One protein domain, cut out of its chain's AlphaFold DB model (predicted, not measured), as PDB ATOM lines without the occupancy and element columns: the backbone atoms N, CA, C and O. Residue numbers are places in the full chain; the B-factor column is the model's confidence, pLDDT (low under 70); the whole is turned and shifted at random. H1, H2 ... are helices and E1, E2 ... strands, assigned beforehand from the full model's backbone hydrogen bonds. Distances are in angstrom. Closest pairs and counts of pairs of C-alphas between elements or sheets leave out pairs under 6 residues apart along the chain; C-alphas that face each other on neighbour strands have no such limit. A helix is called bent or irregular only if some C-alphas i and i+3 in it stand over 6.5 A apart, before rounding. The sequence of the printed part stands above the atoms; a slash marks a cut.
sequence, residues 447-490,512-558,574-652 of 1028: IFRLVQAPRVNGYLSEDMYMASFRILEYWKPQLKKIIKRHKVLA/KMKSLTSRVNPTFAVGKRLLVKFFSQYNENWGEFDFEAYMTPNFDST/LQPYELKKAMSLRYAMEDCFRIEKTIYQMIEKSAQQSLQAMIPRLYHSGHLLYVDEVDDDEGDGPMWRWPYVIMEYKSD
ATOM      1  N   ILE A 447     171.402  99.405 130.538       85.50
ATOM      2  CA  ILE A 447     171.193  99.406 131.988       85.50
ATOM      3  C   ILE A 447     171.938  98.236 132.633       85.50
ATOM      4  O   ILE A 447     172.629  98.444 133.627       85.50
ATOM      5  N   PHE A 448     171.886  97.029 132.054       86.88
ATOM      6  CA  PHE A 448     172.677  95.889 132.547       86.88
ATOM      7  C   PHE A 448     174.173  96.214 132.580       86.88
ATOM      8  O   PHE A 448     174.861  95.935 133.562       86.88
ATOM      9  N   ARG A 449     174.679  96.850 131.521       81.75
ATOM     10  CA  ARG A 449     176.088  97.251 131.435       81.75
ATOM     11  C   ARG A 449     176.437  98.309 132.479       81.75
ATOM     12  O   ARG A 449     177.520  98.258 133.058       81.75
ATOM     13  N   LEU A 450     175.510  99.226 132.746       82.81
ATOM     14  CA  LEU A 450     175.653 100.239 133.779       82.81
ATOM     15  C   LEU A 450     175.749  99.622 135.184       82.81
ATOM     16  O   LEU A 450     176.715  99.886 135.899       82.81
ATOM     17  N   VAL A 451     174.790  98.775 135.573       86.56
ATOM     18  CA  VAL A 451     174.763  98.167 136.918       86.56
ATOM     19  C   VAL A 451     175.927  97.198 137.141       86.56
ATOM     20  O   VAL A 451     176.391  97.035 138.266       86.56
ATOM     21  N   GLN A 452     176.460  96.594 136.073       86.00
ATOM     22  CA  GLN A 452     177.644  95.733 136.122       86.00
ATOM     23  C   GLN A 452     178.972  96.505 136.130       86.00
ATOM     24  O   GLN A 452     180.023  95.888 136.325       86.00
ATOM     25  N   ALA A 453     178.970  97.831 135.962       84.06
ATOM     26  CA  ALA A 453     180.198  98.622 135.918       84.06
ATOM     27  C   ALA A 453     181.147  98.385 137.115       84.06
ATOM     28  O   ALA A 453     182.351  98.258 136.870       84.06
ATOM     29  N   PRO A 454     180.682  98.227 138.375       86.00
ATOM     30  CA  PRO A 454     181.568  97.869 139.482       86.00
ATOM     31  C   PRO A 454     182.295  96.539 139.243       86.00
ATOM     32  O   PRO A 454     183.511  96.468 139.409       86.00
ATOM     33  N   ARG A 455     181.575  95.512 138.766       83.94
ATOM     34  CA  ARG A 455     182.113  94.169 138.487       83.94
ATOM     35  C   ARG A 455     183.185  94.214 137.404       83.94
ATOM     36  O   ARG A 455     184.254  93.636 137.581       83.94
ATOM     37  N   VAL A 456     182.927  94.959 136.328       81.81
ATOM     38  CA  VAL A 456     183.883  95.172 135.225       81.81
ATOM     39  C   VAL A 456     185.165  95.850 135.716       81.81
ATOM     40  O   VAL A 456     186.251  95.552 135.225       81.81
ATOM     41  N   ASN A 457     185.064  96.719 136.725       81.69
ATOM     42  CA  ASN A 457     186.208  97.405 137.328       81.69
ATOM     43  C   ASN A 457     186.843  96.634 138.503       81.69
ATOM     44  O   ASN A 457     187.732  97.166 139.166       81.69
ATOM     45  N   GLY A 458     186.425  95.389 138.762       84.50
ATOM     46  CA  GLY A 458     187.000  94.533 139.804       84.50
ATOM     47  C   GLY A 458     186.457  94.773 141.217       84.50
ATOM     48  O   GLY A 458     187.067  94.321 142.187       84.50
ATOM     49  N   TYR A 459     185.322  95.460 141.355       86.06
ATOM     50  CA  TYR A 459     184.673  95.751 142.635       86.06
ATOM     51  C   TYR A 459     183.433  94.884 142.855       86.06
ATOM     52  O   TYR A 459     182.736  94.509 141.913       86.06
ATOM     53  N   LEU A 460     183.153  94.561 144.123       80.56
ATOM     54  CA  LEU A 460     182.014  93.715 144.487       80.56
ATOM     55  C   LEU A 460     180.696  94.481 144.635       80.56
ATOM     56  O   LEU A 460     179.639  93.862 144.587       80.56
ATOM     57  N   SER A 461     180.748  95.795 144.825       82.38
ATOM     58  CA  SER A 461     179.568  96.647 144.951       82.38
ATOM     59  C   SER A 461     179.835  98.038 144.384       82.38
ATOM     60  O   SER A 461     180.989  98.446 144.210       82.38
ATOM     61  N   GLU A 462     178.749  98.758 144.113       85.69
ATOM     62  CA  GLU A 462     178.759 100.165 143.708       85.69
ATOM     63  C   GLU A 462     179.507 101.041 144.721       85.69
ATOM     64  O   GLU A 462     180.436 101.747 144.337       85.69
ATOM     65  N   ASP A 463     179.219 100.892 146.019       85.50
ATOM     66  CA  ASP A 463     179.868 101.664 147.087       85.50
ATOM     67  C   ASP A 463     181.386 101.483 147.114       85.50
ATOM     68  O   ASP A 463     182.140 102.446 147.259       85.50
ATOM     69  N   MET A 464     181.864 100.242 146.952       86.25
ATOM     70  CA  MET A 464     183.301  99.970 146.914       86.25
ATOM     71  C   MET A 464     183.961 100.634 145.703       86.25
ATOM     72  O   MET A 464     185.091 101.115 145.805       86.25
ATOM     73  N   TYR A 465     183.263 100.665 144.569       88.25
ATOM     74  CA  TYR A 465     183.761 101.308 143.365       88.25
ATOM     75  C   TYR A 465     183.761 102.833 143.491       88.25
ATOM     76  O   TYR A 465     184.782 103.462 143.218       88.25
ATOM     77  N   MET A 466     182.684 103.433 143.997       88.69
ATOM     78  CA  MET A 466     182.616 104.872 144.270       88.69
ATOM     79  C   MET A 466     183.653 105.306 145.312       88.69
ATOM     80  O   MET A 466     184.295 106.344 145.156       88.69
ATOM     81  N   ALA A 467     183.929 104.476 146.321       87.94
ATOM     82  CA  ALA A 467     184.996 104.730 147.287       87.94
ATOM     83  C   ALA A 467     186.399 104.803 146.646       87.94
ATOM     84  O   ALA A 467     187.316 105.348 147.266       87.94
ATOM     85  N   SER A 468     186.587 104.304 145.417       88.12
ATOM     86  CA  SER A 468     187.836 104.484 144.664       88.12
ATOM     87  C   SER A 468     188.007 105.891 144.079       88.12
ATOM     88  O   SER A 468     189.131 106.301 143.793       88.12
ATOM     89  N   PHE A 469     186.930 106.673 143.942       90.56
ATOM     90  CA  PHE A 469     186.950 107.987 143.282       90.56
ATOM     91  C   PHE A 469     187.798 109.024 144.021       90.56
ATOM     92  O   PHE A 469     188.335 109.940 143.404       90.56
ATOM     93  N   ARG A 470     187.997 108.829 145.328       88.44
ATOM     94  CA  ARG A 470     188.888 109.644 146.166       88.44
ATOM     95  C   ARG A 470     190.351 109.186 146.160       88.44
ATOM     96  O   ARG A 470     191.209 109.912 146.661       88.44
ATOM     97  N   ILE A 471     190.663 108.001 145.626       89.94
ATOM     98  CA  ILE A 471     192.007 107.410 145.684       89.94
ATOM     99  C   ILE A 471     192.873 108.005 144.571       89.94
ATOM    100  O   ILE A 471     192.833 107.561 143.424       89.94
ATOM    101  N   LEU A 472     193.703 108.993 144.914       90.81
ATOM    102  CA  LEU A 472     194.548 109.693 143.940       90.81
ATOM    103  C   LEU A 472     195.439 108.744 143.126       90.81
ATOM    104  O   LEU A 472     195.542 108.911 141.915       90.81
ATOM    105  N   GLU A 473     196.069 107.749 143.756       91.56
ATOM    106  CA  GLU A 473     196.987 106.838 143.056       91.56
ATOM    107  C   GLU A 473     196.291 105.999 141.976       91.56
ATOM    108  O   GLU A 473     196.899 105.721 140.945       91.56
ATOM    109  N   TYR A 474     195.002 105.682 142.152       89.56
ATOM    110  CA  TYR A 474     194.203 104.997 141.133       89.56
ATOM    111  C   TYR A 474     193.968 105.883 139.894       89.56
ATOM    112  O   TYR A 474     194.024 105.388 138.771       89.56
ATOM    113  N   TRP A 475     193.768 107.193 140.091       92.00
ATOM    114  CA  TRP A 475     193.442 108.172 139.038       92.00
ATOM    115  C   TRP A 475     194.653 108.886 138.420       92.00
ATOM    116  O   TRP A 475     194.556 109.548 137.379       92.00
ATOM    117  N   LYS A 476     195.818 108.782 139.056       91.94
ATOM    118  CA  LYS A 476     197.053 109.467 138.657       91.94
ATOM    119  C   LYS A 476     197.471 109.161 137.210       91.94
ATOM    120  O   LYS A 476     197.842 110.109 136.511       91.94
ATOM    121  N   PRO A 477     197.410 107.912 136.699       93.56
ATOM    122  CA  PRO A 477     197.715 107.630 135.291       93.56
ATOM    123  C   PRO A 477     196.790 108.364 134.302       93.56
ATOM    124  O   PRO A 477     197.254 108.921 133.303       93.56
ATOM    125  N   GLN A 478     195.493 108.420 134.599       93.00
ATOM    126  CA  GLN A 478     194.451 109.043 133.785       93.00
ATOM    127  C   GLN A 478     194.632 110.565 133.767       93.00
ATOM    128  O   GLN A 478     194.621 111.181 132.699       93.00
ATOM    129  N   LEU A 479     194.917 111.166 134.927       92.62
ATOM    130  CA  LEU A 479     195.264 112.583 135.043       92.62
ATOM    131  C   LEU A 479     196.503 112.927 134.207       92.62
ATOM    132  O   LEU A 479     196.486 113.892 133.442       92.62
ATOM    133  N   LYS A 480     197.563 112.109 134.272       92.19
ATOM    134  CA  LYS A 480     198.760 112.286 133.431       92.19
ATOM    135  C   LYS A 480     198.424 112.226 131.933       92.19
ATOM    136  O   LYS A 480     198.943 113.054 131.178       92.19
ATOM    137  N   LYS A 481     197.532 111.317 131.497       91.50
ATOM    138  CA  LYS A 481     197.041 111.229 130.099       91.50
ATOM    139  C   LYS A 481     196.369 112.539 129.674       91.50
ATOM    140  O   LYS A 481     196.708 113.074 128.618       91.50
ATOM    141  N   ILE A 482     195.484 113.094 130.507       91.69
ATOM    142  CA  ILE A 482     194.766 114.353 130.236       91.69
ATOM    143  C   ILE A 482     195.721 115.551 130.184       91.69
ATOM    144  O   ILE A 482     195.685 116.331 129.231       91.69
ATOM    145  N   ILE A 483     196.616 115.678 131.166       88.25
ATOM    146  CA  ILE A 483     197.590 116.779 131.239       88.25
ATOM    147  C   ILE A 483     198.510 116.762 130.012       88.25
ATOM    148  O   ILE A 483     198.776 117.809 129.418       88.25
ATOM    149  N   LYS A 484     198.963 115.572 129.595       89.06
ATOM    150  CA  LYS A 484     199.754 115.397 128.372       89.06
ATOM    151  C   LYS A 484     198.944 115.755 127.124       89.06
ATOM    152  O   LYS A 484     199.467 116.455 126.259       89.06
ATOM    153  N   ARG A 485     197.680 115.315 127.039       89.38
ATOM    154  CA  ARG A 485     196.777 115.580 125.902       89.38
ATOM    155  C   ARG A 485     196.596 117.079 125.661       89.38
ATOM    156  O   ARG A 485     196.726 117.523 124.526       89.38
ATOM    157  N   HIS A 486     196.379 117.853 126.722       87.94
ATOM    158  CA  HIS A 486     196.184 119.308 126.637       87.94
ATOM    159  C   HIS A 486     197.486 120.115 126.763       87.94
ATOM    160  O   HIS A 486     197.454 121.340 126.813       87.94
ATOM    161  N   LYS A 487     198.648 119.444 126.784       80.81
ATOM    162  CA  LYS A 487     199.987 120.056 126.878       80.81
ATOM    163  C   LYS A 487     200.145 121.016 128.065       80.81
ATOM    164  O   LYS A 487     200.879 121.996 127.987       80.81
ATOM    165  N   VAL A 488     199.526 120.698 129.198       71.44
ATOM    166  CA  VAL A 488     199.519 121.566 130.390       71.44
ATOM    167  C   VAL A 488     200.769 121.370 131.272       71.44
ATOM    168  O   VAL A 488     200.831 121.799 132.419       71.44
ATOM    169  N   LEU A 489     201.794 120.703 130.732       58.03
ATOM    170  CA  LEU A 489     202.978 120.230 131.457       58.03
ATOM    171  C   LEU A 489     203.971 121.331 131.859       58.03
ATOM    172  O   LEU A 489     204.855 121.065 132.664       58.03
ATOM    173  N   ALA A 490     203.838 122.553 131.345       52.69
ATOM    174  CA  ALA A 490     204.711 123.661 131.714       52.69
ATOM    175  C   ALA A 490     204.086 125.013 131.336       52.69
ATOM    176  O   ALA A 490     204.275 125.518 130.235       52.69
ATOM    177  N   LYS A 512     202.143 118.698 141.136       88.12
ATOM    178  CA  LYS A 512     201.541 118.058 142.318       88.12
ATOM    179  C   LYS A 512     200.033 117.897 142.094       88.12
ATOM    180  O   LYS A 512     199.407 118.799 141.545       88.12
ATOM    181  N   MET A 513     199.476 116.765 142.507       91.88
ATOM    182  CA  MET A 513     198.051 116.459 142.373       91.88
ATOM    183  C   MET A 513     197.463 116.171 143.750       91.88
ATOM    184  O   MET A 513     198.170 115.648 144.610       91.88
ATOM    185  N   LYS A 514     196.189 116.499 143.947       90.00
ATOM    186  CA  LYS A 514     195.465 116.245 145.195       90.00
ATOM    187  C   LYS A 514     194.023 115.867 144.879       90.00
ATOM    188  O   LYS A 514     193.418 116.463 143.994       90.00
ATOM    189  N   SER A 515     193.496 114.880 145.595       90.06
ATOM    190  CA  SER A 515     192.081 114.509 145.530       90.06
ATOM    191  C   SER A 515     191.233 115.520 146.301       90.06
ATOM    192  O   SER A 515     191.626 115.925 147.393       90.06
ATOM    193  N   LEU A 516     190.113 115.946 145.718       82.25
ATOM    194  CA  LEU A 516     189.157 116.876 146.335       82.25
ATOM    195  C   LEU A 516     187.769 116.250 146.549       82.25
ATOM    196  O   LEU A 516     187.002 116.744 147.366       82.25
ATOM    197  N   THR A 517     187.435 115.181 145.822       75.00
ATOM    198  CA  THR A 517     186.102 114.562 145.877       75.00
ATOM    199  C   THR A 517     185.900 113.660 147.085       75.00
ATOM    200  O   THR A 517     186.711 112.773 147.350       75.00
ATOM    201  N   SER A 518     184.719 113.782 147.688       58.66
ATOM    202  CA  SER A 518     184.110 112.835 148.634       58.66
ATOM    203  C   SER A 518     182.822 112.155 148.103       58.66
ATOM    204  O   SER A 518     182.299 111.268 148.771       58.66
ATOM    205  N   ARG A 519     182.325 112.540 146.911       69.81
ATOM    206  CA  ARG A 519     181.035 112.136 146.292       69.81
ATOM    207  C   ARG A 519     181.165 111.238 145.033       69.81
ATOM    208  O   ARG A 519     182.174 110.569 144.829       69.81
ATOM    209  N   VAL A 520     180.131 111.241 144.176       82.31
ATOM    210  CA  VAL A 520     179.977 110.470 142.925       82.31
ATOM    211  C   VAL A 520     180.891 110.907 141.772       82.31
ATOM    212  O   VAL A 520     181.091 110.126 140.851       82.31
ATOM    213  N   ASN A 521     181.463 112.115 141.786       89.50
ATOM    214  CA  ASN A 521     182.235 112.661 140.659       89.50
ATOM    215  C   ASN A 521     183.711 112.878 141.030       89.50
ATOM    216  O   ASN A 521     183.993 113.809 141.786       89.50
ATOM    217  N   PRO A 522     184.666 112.064 140.531       92.62
ATOM    218  CA  PRO A 522     186.090 112.205 140.848       92.62
ATOM    219  C   PRO A 522     186.641 113.588 140.461       92.62
ATOM    220  O   PRO A 522     186.542 113.997 139.308       92.62
ATOM    221  N   THR A 523     187.261 114.301 141.399       92.25
ATOM    222  CA  THR A 523     187.744 115.677 141.216       92.25
ATOM    223  C   THR A 523     189.111 115.845 141.852       92.25
ATOM    224  O   THR A 523     189.343 115.442 142.995       92.25
ATOM    225  N   PHE A 524     190.025 116.462 141.104       92.75
ATOM    226  CA  PHE A 524     191.429 116.571 141.476       92.75
ATOM    227  C   PHE A 524     191.976 117.971 141.213       92.75
ATOM    228  O   PHE A 524     191.850 118.496 140.106       92.75
ATOM    229  N   ALA A 525     192.665 118.544 142.197       91.62
ATOM    230  CA  ALA A 525     193.523 119.701 141.976       91.62
ATOM    231  C   ALA A 525     194.825 119.258 141.295       91.62
ATOM    232  O   ALA A 525     195.445 118.269 141.696       91.62
ATOM    233  N   VAL A 526     195.263 120.011 140.289       90.50
ATOM    234  CA  VAL A 526     196.503 119.801 139.537       90.50
ATOM    235  C   VAL A 526     197.320 121.095 139.547       90.50
ATOM    236  O   VAL A 526     196.979 122.104 138.927       90.50
ATOM    237  N   GLY A 527     198.452 121.067 140.245       87.44
ATOM    238  CA  GLY A 527     199.270 122.251 140.485       87.44
ATOM    239  C   GLY A 527     198.535 123.285 141.341       87.44
ATOM    240  O   GLY A 527     197.793 122.934 142.252       87.44
ATOM    241  N   LYS A 528     198.768 124.572 141.064       82.38
ATOM    242  CA  LYS A 528     198.170 125.691 141.817       82.38
ATOM    243  C   LYS A 528     196.973 126.349 141.123       82.38
ATOM    244  O   LYS A 528     196.445 127.310 141.657       82.38
ATOM    245  N   ARG A 529     196.622 125.924 139.904       85.06
ATOM    246  CA  ARG A 529     195.710 126.683 139.024       85.06
ATOM    247  C   ARG A 529     194.650 125.856 138.312       85.06
ATOM    248  O   ARG A 529     193.797 126.446 137.659       85.06
ATOM    249  N   LEU A 530     194.711 124.527 138.380       91.00
ATOM    250  CA  LEU A 530     193.832 123.671 137.590       91.00
ATOM    251  C   LEU A 530     193.091 122.683 138.467       91.00
ATOM    252  O   LEU A 530     193.665 122.101 139.384       91.00
ATOM    253  N   LEU A 531     191.833 122.474 138.122       92.06
ATOM    254  CA  LEU A 531     190.959 121.466 138.682       92.06
ATOM    255  C   LEU A 531     190.473 120.581 137.538       92.06
ATOM    256  O   LEU A 531     190.055 121.088 136.499       92.06
ATOM    257  N   VAL A 532     190.558 119.267 137.715       93.81
ATOM    258  CA  VAL A 532     190.038 118.268 136.776       93.81
ATOM    259  C   VAL A 532     188.872 117.567 137.455       93.81
ATOM    260  O   VAL A 532     189.093 116.828 138.412       93.81
ATOM    261  N   LYS A 533     187.653 117.806 136.968       93.75
ATOM    262  CA  LYS A 533     186.411 117.177 137.445       93.75
ATOM    263  C   LYS A 533     185.930 116.182 136.399       93.75
ATOM    264  O   LYS A 533     185.713 116.561 135.248       93.75
ATOM    265  N   PHE A 534     185.792 114.926 136.796       94.12
ATOM    266  CA  PHE A 534     185.203 113.853 136.007       94.12
ATOM    267  C   PHE A 534     183.732 113.676 136.370       94.12
ATOM    268  O   PHE A 534     183.354 113.830 137.527       94.12
ATOM    269  N   PHE A 535     182.929 113.280 135.390       92.00
ATOM    270  CA  PHE A 535     181.529 112.919 135.580       92.00
ATOM    271  C   PHE A 535     181.414 111.402 135.512       92.00
ATOM    272  O   PHE A 535     181.772 110.797 134.495       92.00
ATOM    273  N   SER A 536     180.982 110.776 136.602       90.12
ATOM    274  CA  SER A 536     180.738 109.335 136.634       90.12
ATOM    275  C   SER A 536     179.328 109.009 136.150       90.12
ATOM    276  O   SER A 536     178.467 109.879 136.025       90.12
ATOM    277  N   GLN A 537     179.087 107.726 135.902       85.06
ATOM    278  CA  GLN A 537     177.760 107.216 135.586       85.06
ATOM    279  C   GLN A 537     176.796 107.169 136.789       85.06
ATOM    280  O   GLN A 537     175.613 106.925 136.597       85.06
ATOM    281  N   TYR A 538     177.274 107.400 138.016       84.69
ATOM    282  CA  TYR A 538     176.448 107.387 139.236       84.69
ATOM    283  C   TYR A 538     175.820 108.744 139.528       84.69
ATOM    284  O   TYR A 538     175.322 109.004 140.621       84.69
ATOM    285  N   ASN A 539     175.856 109.636 138.543       75.56
ATOM    286  CA  ASN A 539     175.319 110.971 138.651       75.56
ATOM    287  C   ASN A 539     173.795 111.007 138.440       75.56
ATOM    288  O   ASN A 539     173.285 111.857 137.721       75.56
ATOM    289  N   GLU A 540     173.085 110.037 139.021       66.00
ATOM    290  CA  GLU A 540     171.673 109.739 138.741       66.00
ATOM    291  C   GLU A 540     170.726 110.849 139.228       66.00
ATOM    292  O   GLU A 540     169.635 111.018 138.689       66.00
ATOM    293  N   ASN A 541     171.160 111.633 140.219       59.84
ATOM    294  CA  ASN A 541     170.371 112.712 140.814       59.84
ATOM    295  C   ASN A 541     170.609 114.079 140.162       59.84
ATOM    296  O   ASN A 541     169.943 115.045 140.535       59.84
ATOM    297  N   TRP A 542     171.586 114.195 139.259       62.81
ATOM    298  CA  TRP A 542     171.988 115.480 138.685       62.81
ATOM    299  C   TRP A 542     171.484 115.539 137.235       62.81
ATOM    300  O   TRP A 542     171.485 114.537 136.516       62.81
ATOM    301  N   GLY A 543     171.027 116.710 136.792       68.38
ATOM    302  CA  GLY A 543     170.491 116.909 135.435       68.38
ATOM    303  C   GLY A 543     169.035 116.461 135.196       68.38
ATOM    304  O   GLY A 543     168.215 116.334 136.105       68.38
ATOM    305  N   GLU A 544     168.654 116.319 133.920       78.31
ATOM    306  CA  GLU A 544     167.251 116.112 133.500       78.31
ATOM    307  C   GLU A 544     166.852 114.650 133.295       78.31
ATOM    308  O   GLU A 544     165.671 114.344 133.103       78.31
ATOM    309  N   PHE A 545     167.830 113.754 133.303       83.25
ATOM    310  CA  PHE A 545     167.645 112.355 132.964       83.25
ATOM    311  C   PHE A 545     167.025 111.559 134.122       83.25
ATOM    312  O   PHE A 545     167.240 111.864 135.290       83.25
ATOM    313  N   ASP A 546     166.233 110.538 133.798       81.12
ATOM    314  CA  ASP A 546     165.938 109.435 134.711       81.12
ATOM    315  C   ASP A 546     165.685 108.145 133.921       81.12
ATOM    316  O   ASP A 546     165.230 108.180 132.773       81.12
ATOM    317  N   PHE A 547     165.992 107.004 134.542       85.06
ATOM    318  CA  PHE A 547     165.903 105.691 133.899       85.06
ATOM    319  C   PHE A 547     164.476 105.316 133.490       85.06
ATOM    320  O   PHE A 547     164.276 104.734 132.425       85.06
ATOM    321  N   GLU A 548     163.483 105.682 134.297       84.25
ATOM    322  CA  GLU A 548     162.071 105.366 134.058       84.25
ATOM    323  C   GLU A 548     161.556 106.061 132.793       84.25
ATOM    324  O   GLU A 548     160.866 105.462 131.966       84.25
ATOM    325  N   ALA A 549     161.932 107.324 132.588       84.75
ATOM    326  CA  ALA A 549     161.597 108.077 131.391       84.75
ATOM    327  C   ALA A 549     162.237 107.463 130.140       84.75
ATOM    328  O   ALA A 549     161.589 107.352 129.102       84.75
ATOM    329  N   TYR A 550     163.486 107.001 130.242       87.00
ATOM    330  CA  TYR A 550     164.176 106.337 129.133       87.00
ATOM    331  C   TYR A 550     163.549 104.985 128.767       87.00
ATOM    332  O   TYR A 550     163.482 104.622 127.590       87.00
ATOM    333  N   MET A 551     163.048 104.256 129.767       87.06
ATOM    334  CA  MET A 551     162.348 102.984 129.580       87.06
ATOM    335  C   MET A 551     160.869 103.141 129.207       87.06
ATOM    336  O   MET A 551     160.233 102.141 128.876       87.06
ATOM    337  N   THR A 552     160.338 104.371 129.170       88.19
ATOM    338  CA  THR A 552     158.897 104.613 129.006       88.19
ATOM    339  C   THR A 552     158.328 103.891 127.777       88.19
ATOM    340  O   THR A 552     158.838 104.054 126.658       88.19
ATOM    341  N   PRO A 553     157.267 103.082 127.946       84.56
ATOM    342  CA  PRO A 553     156.599 102.421 126.836       84.56
ATOM    343  C   PRO A 553     155.805 103.425 125.994       84.56
ATOM    344  O   PRO A 553     155.356 104.470 126.464       84.56
ATOM    345  N   ASN A 554     155.591 103.104 124.717       84.50
ATOM    346  CA  ASN A 554     154.710 103.911 123.880       84.50
ATOM    347  C   ASN A 554     153.244 103.626 124.241       84.50
ATOM    348  O   ASN A 554     152.669 102.641 123.773       84.50
ATOM    349  N   PHE A 555     152.649 104.514 125.034       79.88
ATOM    350  CA  PHE A 555     151.266 104.404 125.505       79.88
ATOM    351  C   PHE A 555     150.239 104.230 124.367       79.88
ATOM    352  O   PHE A 555     149.296 103.460 124.503       79.88
ATOM    353  N   ASP A 556     150.441 104.865 123.207       68.44
ATOM    354  CA  ASP A 556     149.480 104.786 122.093       68.44
ATOM    355  C   ASP A 556     149.475 103.398 121.422       68.44
ATOM    356  O   ASP A 556     148.487 103.000 120.801       68.44
ATOM    357  N   SER A 557     150.574 102.645 121.559       59.00
ATOM    358  CA  SER A 557     150.673 101.265 121.065       59.00
ATOM    359  C   SER A 557     150.080 100.227 122.017       59.00
ATOM    360  O   SER A 557     149.803  99.113 121.583       59.00
ATOM    361  N   THR A 558     149.867 100.587 123.285       52.53
ATOM    362  CA  THR A 558     149.332  99.692 124.319       52.53
ATOM    363  C   THR A 558     147.853  99.936 124.639       52.53
ATOM    364  O   THR A 558     147.276  99.118 125.353       52.53
ATOM    365  N   LEU A 574     160.746 115.757 122.064       90.44
ATOM    366  CA  LEU A 574     160.598 114.316 122.233       90.44
ATOM    367  C   LEU A 574     159.647 113.998 123.387       90.44
ATOM    368  O   LEU A 574     159.734 114.594 124.462       90.44
ATOM    369  N   GLN A 575     158.770 113.018 123.189       89.00
ATOM    370  CA  GLN A 575     158.074 112.354 124.291       89.00
ATOM    371  C   GLN A 575     159.027 111.386 125.020       89.00
ATOM    372  O   GLN A 575     159.984 110.911 124.402       89.00
ATOM    373  N   PRO A 576     158.772 111.023 126.294       88.06
ATOM    374  CA  PRO A 576     159.649 110.110 127.038       88.06
ATOM    375  C   PRO A 576     159.959 108.798 126.299       88.06
ATOM    376  O   PRO A 576     161.121 108.443 126.125       88.06
ATOM    377  N   TYR A 577     158.945 108.149 125.716       87.62
ATOM    378  CA  TYR A 577     159.113 106.903 124.954       87.62
ATOM    379  C   TYR A 577     159.943 107.044 123.660       87.62
ATOM    380  O   TYR A 577     160.320 106.039 123.047       87.62
ATOM    381  N   GLU A 578     160.203 108.271 123.196       90.19
ATOM    382  CA  GLU A 578     161.023 108.548 122.013       90.19
ATOM    383  C   GLU A 578     162.512 108.688 122.349       90.19
ATOM    384  O   GLU A 578     163.336 108.553 121.442       90.19
ATOM    385  N   LEU A 579     162.878 108.893 123.623       89.19
ATOM    386  CA  LEU A 579     164.263 109.119 124.053       89.19
ATOM    387  C   LEU A 579     165.203 108.004 123.587       89.19
ATOM    388  O   LEU A 579     166.181 108.287 122.900       89.19
ATOM    389  N   LYS A 580     164.853 106.742 123.862       85.44
ATOM    390  CA  LYS A 580     165.660 105.565 123.489       85.44
ATOM    391  C   LYS A 580     165.844 105.364 121.982       85.44
ATOM    392  O   LYS A 580     166.700 104.598 121.559       85.44
ATOM    393  N   LYS A 581     165.019 106.018 121.155       85.94
ATOM    394  CA  LYS A 581     165.171 106.029 119.688       85.94
ATOM    395  C   LYS A 581     165.972 107.233 119.201       85.94
ATOM    396  O   LYS A 581     166.477 107.207 118.083       85.94
ATOM    397  N   ALA A 582     166.014 108.298 119.994       88.12
ATOM    398  CA  ALA A 582     166.657 109.555 119.648       88.12
ATOM    399  C   ALA A 582     168.119 109.624 120.113       88.12
ATOM    400  O   ALA A 582     168.911 110.315 119.478       88.12
ATOM    401  N   MET A 583     168.475 108.944 121.208       87.06
ATOM    402  CA  MET A 583     169.822 108.956 121.785       87.06
ATOM    403  C   MET A 583     170.115 107.694 122.601       87.06
ATOM    404  O   MET A 583     169.185 107.056 123.087       87.06
ATOM    405  N   SER A 584     171.401 107.379 122.787       84.12
ATOM    406  CA  SER A 584     171.841 106.302 123.679       84.12
ATOM    407  C   SER A 584     171.689 106.678 125.156       84.12
ATOM    408  O   SER A 584     171.680 107.864 125.516       84.12
ATOM    409  N   LEU A 585     171.630 105.665 126.031       84.50
ATOM    410  CA  LEU A 585     171.537 105.856 127.480       84.50
ATOM    411  C   LEU A 585     172.712 106.698 127.995       84.50
ATOM    412  O   LEU A 585     172.532 107.627 128.778       84.50
ATOM    413  N   ARG A 586     173.917 106.422 127.487       83.56
ATOM    414  CA  ARG A 586     175.133 107.174 127.811       83.56
ATOM    415  C   ARG A 586     174.990 108.648 127.474       83.56
ATOM    416  O   ARG A 586     175.251 109.488 128.328       83.56
ATOM    417  N   TYR A 587     174.564 108.972 126.252       86.06
ATOM    418  CA  TYR A 587     174.377 110.364 125.856       86.06
ATOM    419  C   TYR A 587     173.357 111.065 126.761       86.06
ATOM    420  O   TYR A 587     173.558 112.223 127.121       86.06
ATOM    421  N   ALA A 588     172.283 110.384 127.159       87.62
ATOM    422  CA  ALA A 588     171.305 110.949 128.080       87.62
ATOM    423  C   ALA A 588     171.907 111.215 129.478       87.62
ATOM    424  O   ALA A 588     171.683 112.283 130.040       87.62
ATOM    425  N   MET A 589     172.746 110.310 129.992       87.38
ATOM    426  CA  MET A 589     173.426 110.442 131.291       87.38
ATOM    427  C   MET A 589     174.568 111.479 131.307       87.38
ATOM    428  O   MET A 589     174.913 112.004 132.362       87.38
ATOM    429  N   GLU A 590     175.155 111.821 130.156       89.00
ATOM    430  CA  GLU A 590     176.188 112.869 130.045       89.00
ATOM    431  C   GLU A 590     175.625 114.307 130.110       89.00
ATOM    432  O   GLU A 590     176.349 115.278 129.860       89.00
ATOM    433  N   ASP A 591     174.339 114.480 130.433       89.75
ATOM    434  CA  ASP A 591     173.670 115.781 130.403       89.75
ATOM    435  C   ASP A 591     174.304 116.818 131.336       89.75
ATOM    436  O   ASP A 591     174.626 117.917 130.885       89.75
ATOM    437  N   CYS A 592     174.611 116.453 132.583       89.38
ATOM    438  CA  CYS A 592     175.255 117.350 133.556       89.38
ATOM    439  C   CYS A 592     176.593 117.892 133.046       89.38
ATOM    440  O   CYS A 592     176.897 119.075 133.183       89.38
ATOM    441  N   PHE A 593     177.383 117.028 132.400       92.50
ATOM    442  CA  PHE A 593     178.649 117.414 131.786       92.50
ATOM    443  C   PHE A 593     178.435 118.438 130.664       92.50
ATOM    444  O   PHE A 593     179.159 119.436 130.577       92.50
ATOM    445  N   ARG A 594     177.438 118.211 129.797       92.19
ATOM    446  CA  ARG A 594     177.106 119.150 128.717       92.19
ATOM    447  C   ARG A 594     176.591 120.476 129.258       92.19
ATOM    448  O   ARG A 594     176.984 121.512 128.719       92.19
ATOM    449  N   ILE A 595     175.741 120.447 130.284       91.88
ATOM    450  CA  ILE A 595     175.202 121.639 130.942       91.88
ATOM    451  C   ILE A 595     176.355 122.464 131.505       91.88
ATOM    452  O   ILE A 595     176.548 123.592 131.052       91.88
ATOM    453  N   GLU A 596     177.184 121.887 132.379       92.44
ATOM    454  CA  GLU A 596     178.288 122.604 133.029       92.44
ATOM    455  C   GLU A 596     179.222 123.247 131.996       92.44
ATOM    456  O   GLU A 596     179.492 124.451 132.035       92.44
ATOM    457  N   LYS A 597     179.636 122.475 130.982       94.12
ATOM    458  CA  LYS A 597     180.448 122.977 129.867       94.12
ATOM    459  C   LYS A 597     179.785 124.156 129.149       94.12
ATOM    460  O   LYS A 597     180.459 125.141 128.842       94.12
ATOM    461  N   THR A 598     178.501 124.040 128.824       94.06
ATOM    462  CA  THR A 598     177.791 125.044 128.021       94.06
ATOM    463  C   THR A 598     177.583 126.334 128.809       94.06
ATOM    464  O   THR A 598     177.779 127.416 128.256       94.06
ATOM    465  N   ILE A 599     177.291 126.238 130.109       93.56
ATOM    466  CA  ILE A 599     177.142 127.404 130.983       93.56
ATOM    467  C   ILE A 599     178.442 128.203 131.079       93.56
ATOM    468  O   ILE A 599     178.424 129.413 130.844       93.56
ATOM    469  N   TYR A 600     179.584 127.549 131.307       94.25
ATOM    470  CA  TYR A 600     180.869 128.255 131.318       94.25
ATOM    471  C   TYR A 600     181.150 128.978 129.994       94.25
ATOM    472  O   TYR A 600     181.589 130.129 129.994       94.25
ATOM    473  N   GLN A 601     180.842 128.344 128.859       93.44
ATOM    474  CA  GLN A 601     181.007 128.957 127.539       93.44
ATOM    475  C   GLN A 601     180.070 130.153 127.317       93.44
ATOM    476  O   GLN A 601     180.469 131.139 126.697       93.44
ATOM    477  N   MET A 602     178.830 130.089 127.805       93.69
ATOM    478  CA  MET A 602     177.878 131.201 127.728       93.69
ATOM    479  C   MET A 602     178.350 132.400 128.557       93.69
ATOM    480  O   MET A 602     178.332 133.533 128.069       93.69
ATOM    481  N   ILE A 603     178.842 132.157 129.773       93.00
ATOM    482  CA  ILE A 603     179.347 133.218 130.650       93.00
ATOM    483  C   ILE A 603     180.614 133.854 130.060       93.00
ATOM    484  O   ILE A 603     180.735 135.083 130.050       93.00
ATOM    485  N   GLU A 604     181.519 133.060 129.475       90.56
ATOM    486  CA  GLU A 604     182.703 133.578 128.774       90.56
ATOM    487  C   GLU A 604     182.313 134.485 127.587       90.56
ATOM    488  O   GLU A 604     182.858 135.582 127.435       90.56
ATOM    489  N   LYS A 605     181.306 134.088 126.792       89.38
ATOM    490  CA  LYS A 605     180.802 134.866 125.643       89.38
ATOM    491  C   LYS A 605     180.062 136.149 126.032       89.38
ATOM    492  O   LYS A 605     180.056 137.093 125.245       89.38
ATOM    493  N   SER A 606     179.440 136.202 127.212       85.94
ATOM    494  CA  SER A 606     178.620 137.344 127.655       85.94
ATOM    495  C   SER A 606     179.404 138.650 127.877       85.94
ATOM    496  O   SER A 606     178.797 139.705 128.048       85.94
ATOM    497  N   ALA A 607     180.744 138.592 127.893       73.44
ATOM    498  CA  ALA A 607     181.652 139.708 128.180       73.44
ATOM    499  C   ALA A 607     181.417 140.415 129.536       73.44
ATOM    500  O   ALA A 607     181.958 141.498 129.777       73.44
ATOM    501  N   GLN A 608     180.666 139.800 130.458       82.19
ATOM    502  CA  GLN A 608     180.512 140.281 131.830       82.19
ATOM    503  C   GLN A 608     181.774 139.976 132.651       82.19
ATOM    504  O   GLN A 608     181.837 139.000 133.397       82.19
ATOM    505  N   GLN A 609     182.788 140.837 132.531       81.94
ATOM    506  CA  GLN A 609     184.076 140.673 133.224       81.94
ATOM    507  C   GLN A 609     183.929 140.513 134.747       81.94
ATOM    508  O   GLN A 609     184.709 139.799 135.370       81.94
ATOM    509  N   SER A 610     182.913 141.138 135.350       89.25
ATOM    510  CA  SER A 610     182.652 141.035 136.786       89.25
ATOM    511  C   SER A 610     182.093 139.675 137.211       89.25
ATOM    512  O   SER A 610     182.464 139.212 138.282       89.25
ATOM    513  N   LEU A 611     181.264 139.013 136.392       92.12
ATOM    514  CA  LEU A 611     180.781 137.653 136.666       92.12
ATOM    515  C   LEU A 611     181.883 136.615 136.429       92.12
ATOM    516  O   LEU A 611     182.032 135.684 137.210       92.12
ATOM    517  N   GLN A 612     182.705 136.808 135.393       89.88
ATOM    518  CA  GLN A 612     183.838 135.923 135.095       89.88
ATOM    519  C   GLN A 612     184.867 135.869 136.233       89.88
ATOM    520  O   GLN A 612     185.521 134.851 136.413       89.88
ATOM    521  N   ALA A 613     184.996 136.936 137.027       90.56
ATOM    522  CA  ALA A 613     185.850 136.943 138.216       90.56
ATOM    523  C   ALA A 613     185.267 136.145 139.405       90.56
ATOM    524  O   ALA A 613     186.003 135.825 140.344       90.56
ATOM    525  N   MET A 614     183.964 135.838 139.362       93.81
ATOM    526  CA  MET A 614     183.195 135.175 140.421       93.81
ATOM    527  C   MET A 614     182.981 133.678 140.172       93.81
ATOM    528  O   MET A 614     182.382 133.026 141.016       93.81
ATOM    529  N   ILE A 615     183.439 133.115 139.051       93.62
ATOM    530  CA  ILE A 615     183.258 131.690 138.726       93.62
ATOM    531  C   ILE A 615     184.528 131.080 138.116       93.62
ATOM    532  O   ILE A 615     185.347 131.822 137.567       93.62
ATOM    533  N   PRO A 616     184.698 129.743 138.137       91.88
ATOM    534  CA  PRO A 616     185.820 129.087 137.479       91.88
ATOM    535  C   PRO A 616     185.888 129.388 135.984       91.88
ATOM    536  O   PRO A 616     184.899 129.263 135.260       91.88
ATOM    537  N   ARG A 617     187.088 129.685 135.482       91.06
ATOM    538  CA  ARG A 617     187.334 129.670 134.039       91.06
ATOM    539  C   ARG A 617     187.437 128.235 133.523       91.06
ATOM    540  O   ARG A 617     188.287 127.477 133.984       91.06
ATOM    541  N   LEU A 618     186.653 127.881 132.506       93.56
ATOM    542  CA  LEU A 618     186.811 126.620 131.778       93.56
ATOM    543  C   LEU A 618     188.008 126.707 130.816       93.56
ATOM    544  O   LEU A 618     188.003 127.505 129.883       93.56
ATOM    545  N   TYR A 619     189.025 125.867 131.011       92.62
ATOM    546  CA  TYR A 619     190.172 125.762 130.101       92.62
ATOM    547  C   TYR A 619     189.921 124.735 128.997       92.62
ATOM    548  O   TYR A 619     190.106 125.023 127.815       92.62
ATOM    549  N   HIS A 620     189.505 123.527 129.381       93.88
ATOM    550  CA  HIS A 620     189.291 122.415 128.455       93.88
ATOM    551  C   HIS A 620     188.147 121.517 128.926       93.88
ATOM    552  O   HIS A 620     187.798 121.489 130.099       93.88
ATOM    553  N   SER A 621     187.576 120.740 128.012       94.88
ATOM    554  CA  SER A 621     186.611 119.677 128.313       94.88
ATOM    555  C   SER A 621     186.756 118.548 127.295       94.88
ATOM    556  O   SER A 621     187.268 118.770 126.195       94.88
ATOM    557  N   GLY A 622     186.334 117.337 127.648       93.94
ATOM    558  CA  GLY A 622     186.372 116.187 126.746       93.94
ATOM    559  C   GLY A 622     186.077 114.878 127.464       93.94
ATOM    560  O   GLY A 622     185.519 114.882 128.552       93.94
ATOM    561  N   HIS A 623     186.489 113.764 126.865       93.38
ATOM    562  CA  HIS A 623     186.336 112.420 127.433       93.38
ATOM    563  C   HIS A 623     187.695 111.756 127.581       93.38
ATOM    564  O   HIS A 623     188.587 111.974 126.754       93.38
ATOM    565  N   LEU A 624     187.900 110.979 128.645       92.50
ATOM    566  CA  LEU A 624     189.170 110.291 128.888       92.50
ATOM    567  C   LEU A 624     189.462 109.271 127.782       92.50
ATOM    568  O   LEU A 624     190.572 109.264 127.233       92.50
ATOM    569  N   LEU A 625     188.450 108.465 127.459       88.19
ATOM    570  CA  LEU A 625     188.475 107.451 126.411       88.19
ATOM    571  C   LEU A 625     187.836 107.999 125.129       88.19
ATOM    572  O   LEU A 625     186.797 108.676 125.173       88.19
ATOM    573  N   TYR A 626     188.479 107.726 123.998       82.88
ATOM    574  CA  TYR A 626     187.910 107.972 122.678       82.88
ATOM    575  C   TYR A 626     186.855 106.918 122.314       82.88
ATOM    576  O   TYR A 626     186.713 105.906 122.994       82.88
ATOM    577  N   VAL A 627     186.089 107.195 121.256       76.44
ATOM    578  CA  VAL A 627     185.029 106.301 120.755       76.44
ATOM    579  C   VAL A 627     185.616 104.963 120.295       76.44
ATOM    580  O   VAL A 627     185.072 103.925 120.620       76.44
ATOM    581  N   ASP A 628     186.777 104.977 119.647       75.12
ATOM    582  CA  ASP A 628     187.500 103.780 119.204       75.12
ATOM    583  C   ASP A 628     188.199 103.010 120.342       75.12
ATOM    584  O   ASP A 628     188.649 101.886 120.137       75.12
ATOM    585  N   GLU A 629     188.311 103.601 121.540       73.69
ATOM    586  CA  GLU A 629     188.867 102.946 122.737       73.69
ATOM    587  C   GLU A 629     187.790 102.214 123.566       73.69
ATOM    588  O   GLU A 629     188.125 101.601 124.580       73.69
ATOM    589  N   VAL A 630     186.509 102.298 123.187       73.38
ATOM    590  CA  VAL A 630     185.411 101.549 123.820       73.38
ATOM    591  C   VAL A 630     184.877 100.498 122.840       73.38
ATOM    592  O   VAL A 630     184.853 100.752 121.643       73.38
ATOM    593  N   ASP A 631     184.499  99.307 123.326       59.22
ATOM    594  CA  ASP A 631     184.133  98.163 122.463       59.22
ATOM    595  C   ASP A 631     182.759  98.325 121.763       59.22
ATOM    596  O   ASP A 631     181.815  97.603 122.089       59.22
ATOM    597  N   ASP A 632     182.644  99.274 120.828       61.00
ATOM    598  CA  ASP A 632     181.713  99.317 119.684       61.00
ATOM    599  C   ASP A 632     181.964 100.550 118.778       61.00
ATOM    600  O   ASP A 632     182.551 101.553 119.184       61.00
ATOM    601  N   ASP A 633     181.507 100.481 117.521       51.62
ATOM    602  CA  ASP A 633     181.717 101.531 116.504       51.62
ATOM    603  C   ASP A 633     180.931 102.832 116.784       51.62
ATOM    604  O   ASP A 633     181.207 103.874 116.181       51.62
ATOM    605  N   GLU A 634     179.949 102.787 117.692       56.53
ATOM    606  CA  GLU A 634     179.089 103.923 118.062       56.53
ATOM    607  C   GLU A 634     179.584 104.658 119.325       56.53
ATOM    608  O   GLU A 634     179.135 105.767 119.620       56.53
ATOM    609  N   GLY A 635     180.583 104.111 120.030       53.28
ATOM    610  CA  GLY A 635     181.158 104.730 121.222       53.28
ATOM    611  C   GLY A 635     180.321 104.533 122.484       53.28
ATOM    612  O   GLY A 635     180.464 105.312 123.434       53.28
ATOM    613  N   ASP A 636     179.485 103.501 122.492       56.66
ATOM    614  CA  ASP A 636     178.559 103.055 123.521       56.66
ATOM    615  C   ASP A 636     179.018 101.756 124.211       56.66
ATOM    616  O   ASP A 636     178.256 101.231 125.009       56.66
ATOM    617  N   GLY A 637     180.257 101.271 124.014       62.22
ATOM    618  CA  GLY A 637     180.786  99.996 124.554       62.22
ATOM    619  C   GLY A 637     180.839  99.915 126.093       62.22
ATOM    620  O   GLY A 637     180.661 100.940 126.745       62.22
ATOM    621  N   PRO A 638     181.060  98.748 126.743       60.47
ATOM    622  CA  PRO A 638     180.866  98.495 128.193       60.47
ATOM    623  C   PRO A 638     181.581  99.445 129.153       60.47
ATOM    624  O   PRO A 638     181.211  99.526 130.322       60.47
ATOM    625  N   MET A 639     182.560 100.201 128.672       74.50
ATOM    626  CA  MET A 639     183.333 101.141 129.466       74.50
ATOM    627  C   MET A 639     182.729 102.548 129.431       74.50
ATOM    628  O   MET A 639     182.480 103.111 128.365       74.50
ATOM    629  N   TRP A 640     182.556 103.153 130.610       85.44
ATOM    630  CA  TRP A 640     182.234 104.574 130.732       85.44
ATOM    631  C   TRP A 640     183.397 105.423 130.204       85.44
ATOM    632  O   TRP A 640     184.551 105.216 130.582       85.44
ATOM    633  N   ARG A 641     183.114 106.392 129.325       87.06
ATOM    634  CA  ARG A 641     184.155 107.194 128.654       87.06
ATOM    635  C   ARG A 641     184.806 108.255 129.542       87.06
ATOM    636  O   ARG A 641     185.806 108.852 129.130       87.06
ATOM    637  N   TRP A 642     184.257 108.474 130.736       91.00
ATOM    638  CA  TRP A 642     184.690 109.480 131.706       91.00
ATOM    639  C   TRP A 642     184.772 110.887 131.098       91.00
ATOM    640  O   TRP A 642     185.876 111.381 130.822       91.00
ATOM    641  N   PRO A 643     183.617 111.540 130.861       94.19
ATOM    642  CA  PRO A 643     183.574 112.963 130.556       94.19
ATOM    643  C   PRO A 643     184.276 113.766 131.653       94.19
ATOM    644  O   PRO A 643     184.200 113.419 132.832       94.19
ATOM    645  N   TYR A 644     184.965 114.838 131.276       95.12
ATOM    646  CA  TYR A 644     185.661 115.707 132.214       95.12
ATOM    647  C   TYR A 644     185.690 117.165 131.763       95.12
ATOM    648  O   TYR A 644     185.708 117.484 130.568       95.12
ATOM    649  N   VAL A 645     185.806 118.053 132.748       95.12
ATOM    650  CA  VAL A 645     186.137 119.471 132.577       95.12
ATOM    651  C   VAL A 645     187.456 119.793 133.286       95.12
ATOM    652  O   VAL A 645     187.782 119.221 134.325       95.12
ATOM    653  N   ILE A 646     188.232 120.701 132.695       94.75
ATOM    654  CA  ILE A 646     189.442 121.289 133.270       94.75
ATOM    655  C   ILE A 646     189.165 122.766 133.487       94.75
ATOM    656  O   ILE A 646     188.971 123.505 132.518       94.75
ATOM    657  N   MET A 647     189.160 123.187 134.743       93.06
ATOM    658  CA  MET A 647     188.749 124.526 135.148       93.06
ATOM    659  C   MET A 647     189.805 125.193 136.023       93.06
ATOM    660  O   MET A 647     190.758 124.553 136.469       93.06
ATOM    661  N   GLU A 648     189.650 126.492 136.240       90.38
ATOM    662  CA  GLU A 648     190.452 127.249 137.191       90.38
ATOM    663  C   GLU A 648     190.257 126.744 138.619       90.38
ATOM    664  O   GLU A 648     189.137 126.565 139.092       90.38
ATOM    665  N   TYR A 649     191.381 126.538 139.303       85.50
ATOM    666  CA  TYR A 649     191.433 126.206 140.719       85.50
ATOM    667  C   TYR A 649     191.980 127.389 141.509       85.50
ATOM    668  O   TYR A 649     193.106 127.827 141.256       85.50
ATOM    669  N   LYS A 650     191.206 127.865 142.487       81.31
ATOM    670  CA  LYS A 650     191.647 128.851 143.479       81.31
ATOM    671  C   LYS A 650     192.103 128.126 144.738       81.31
ATOM    672  O   LYS A 650     191.284 127.639 145.506       81.31
ATOM    673  N   SER A 651     193.417 128.017 144.928       71.31
ATOM    674  CA  SER A 651     193.996 127.276 146.057       71.31
ATOM    675  C   SER A 651     193.814 127.949 147.420       71.31
ATOM    676  O   SER A 651     194.056 127.310 148.435       71.31
ATOM    677  N   ASP A 652     193.476 129.233 147.428       75.88
ATOM    678  CA  ASP A 652     193.251 130.094 148.591       75.88
ATOM    679  C   ASP A 652     191.765 130.256 148.953       75.88
ATOM    680  O   ASP A 652     191.452 130.844 149.985       75.88
TER     681      ASP A 652
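Overview. This is residues 447 to 490, 512 to 558 and 574 to 652 of the 1028 residues of the protein "JmjC domain-containing protein" of Phytophthora ramorum (UniProt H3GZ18). A strongly twisted five-stranded sheet has H4 across one face and H9 along the other, three layers in all. Away from the sheet, the short helices H5 to H8 trail off along the longest axis, with H6 farthest out, while H1 to H3 lead toward H4; residues 605 to 610, of which 605 belongs to H9 and 609 to 610 belong to H10, stick out. The printed part has 170 residues, with named elements in the order H1 H2 H3 H4 E1 E2 E3 H5 H6 H7 H8 H9 H10 E4 E5; the sheet's order is E1 E2 E3 E5 E4, all antiparallel, and the class is mixed. It is compact, with a radius of gyration of the C-alphas of 17.7 A and spans of 58 by 42 by 29 A.

Arrangement. H1, residues 447 to 451, meets H2, residues 453 to 456, only through their link. H2 and H3, residues 462 to 466, only just touch, with 3 pairs of C-alphas within 8 A, the closest Pro 454 and Glu 462 at 5.6 A. H4, residues 472 to 485, is on the sheet at a height of 8.4 A; its C-alphas 474 and 477 are 7.3 A apart, an irregular stretch. E1, residues 513 to 515, E2, residues 523 to 526, and E3, residues 530 to 534, form a meander, each strand the antiparallel neighbour of the one before; N 514 and O 525 are 3.0 A apart, N 524 and O 532 2.9 A. H5, residues 547 to 551, touches H7, residues 576 to 582, closest at the C-alphas of Ala 549 and Pro 576, 5.2 A; H7 is only just irregular, C-alphas 577 and 580 being 6.8 A apart. H6, residues 555 to 558, is apart from H5. H8, residues 585 to 589, meets H9, residues 591 to 605, only through their link. H9 is on the face opposite H4. H10, residues 609 to 612, only just touches H9, only at the corner, with 3 pairs of C-alphas within 8 A. E5, residues 643 to 648, is the antiparallel neighbour of E3, with N 531 and O 647 at 2.9 A, and of E4, residues 618 to 623, with N 646 and O 620 at 2.7 A. Every O i to N i+4 pair is within hydrogen-bond range in H1, H3, H5, H8 and H9; H4 has 8 of 10, H7 1 of 3 beside 3 of 4 O i to N i+3 pairs, and H2, H6 and H10 are too short.

Along the chain. H1 begins at C-alpha 447 (171.193, 99.406, 131.988). H4 is 19.1 A long and H9 20.9 A. E4 measures 14.9 A and E5 17.2 A, ending at C-alpha 648 (190.452, 127.249, 137.191).

Size, cuts and confidence. The C-alphas farthest apart, of Ala 490 and Thr 558, are 60.8 A apart. Residues 491 to 511 and 559 to 573 are not printed, with gaps of 12.4 A and 18.6 A. The links E3 to H5 and E4 to E5 are long. Mean pLDDT of the printed part is 84.5, and 19 residues are under 70, among them 631 to 638.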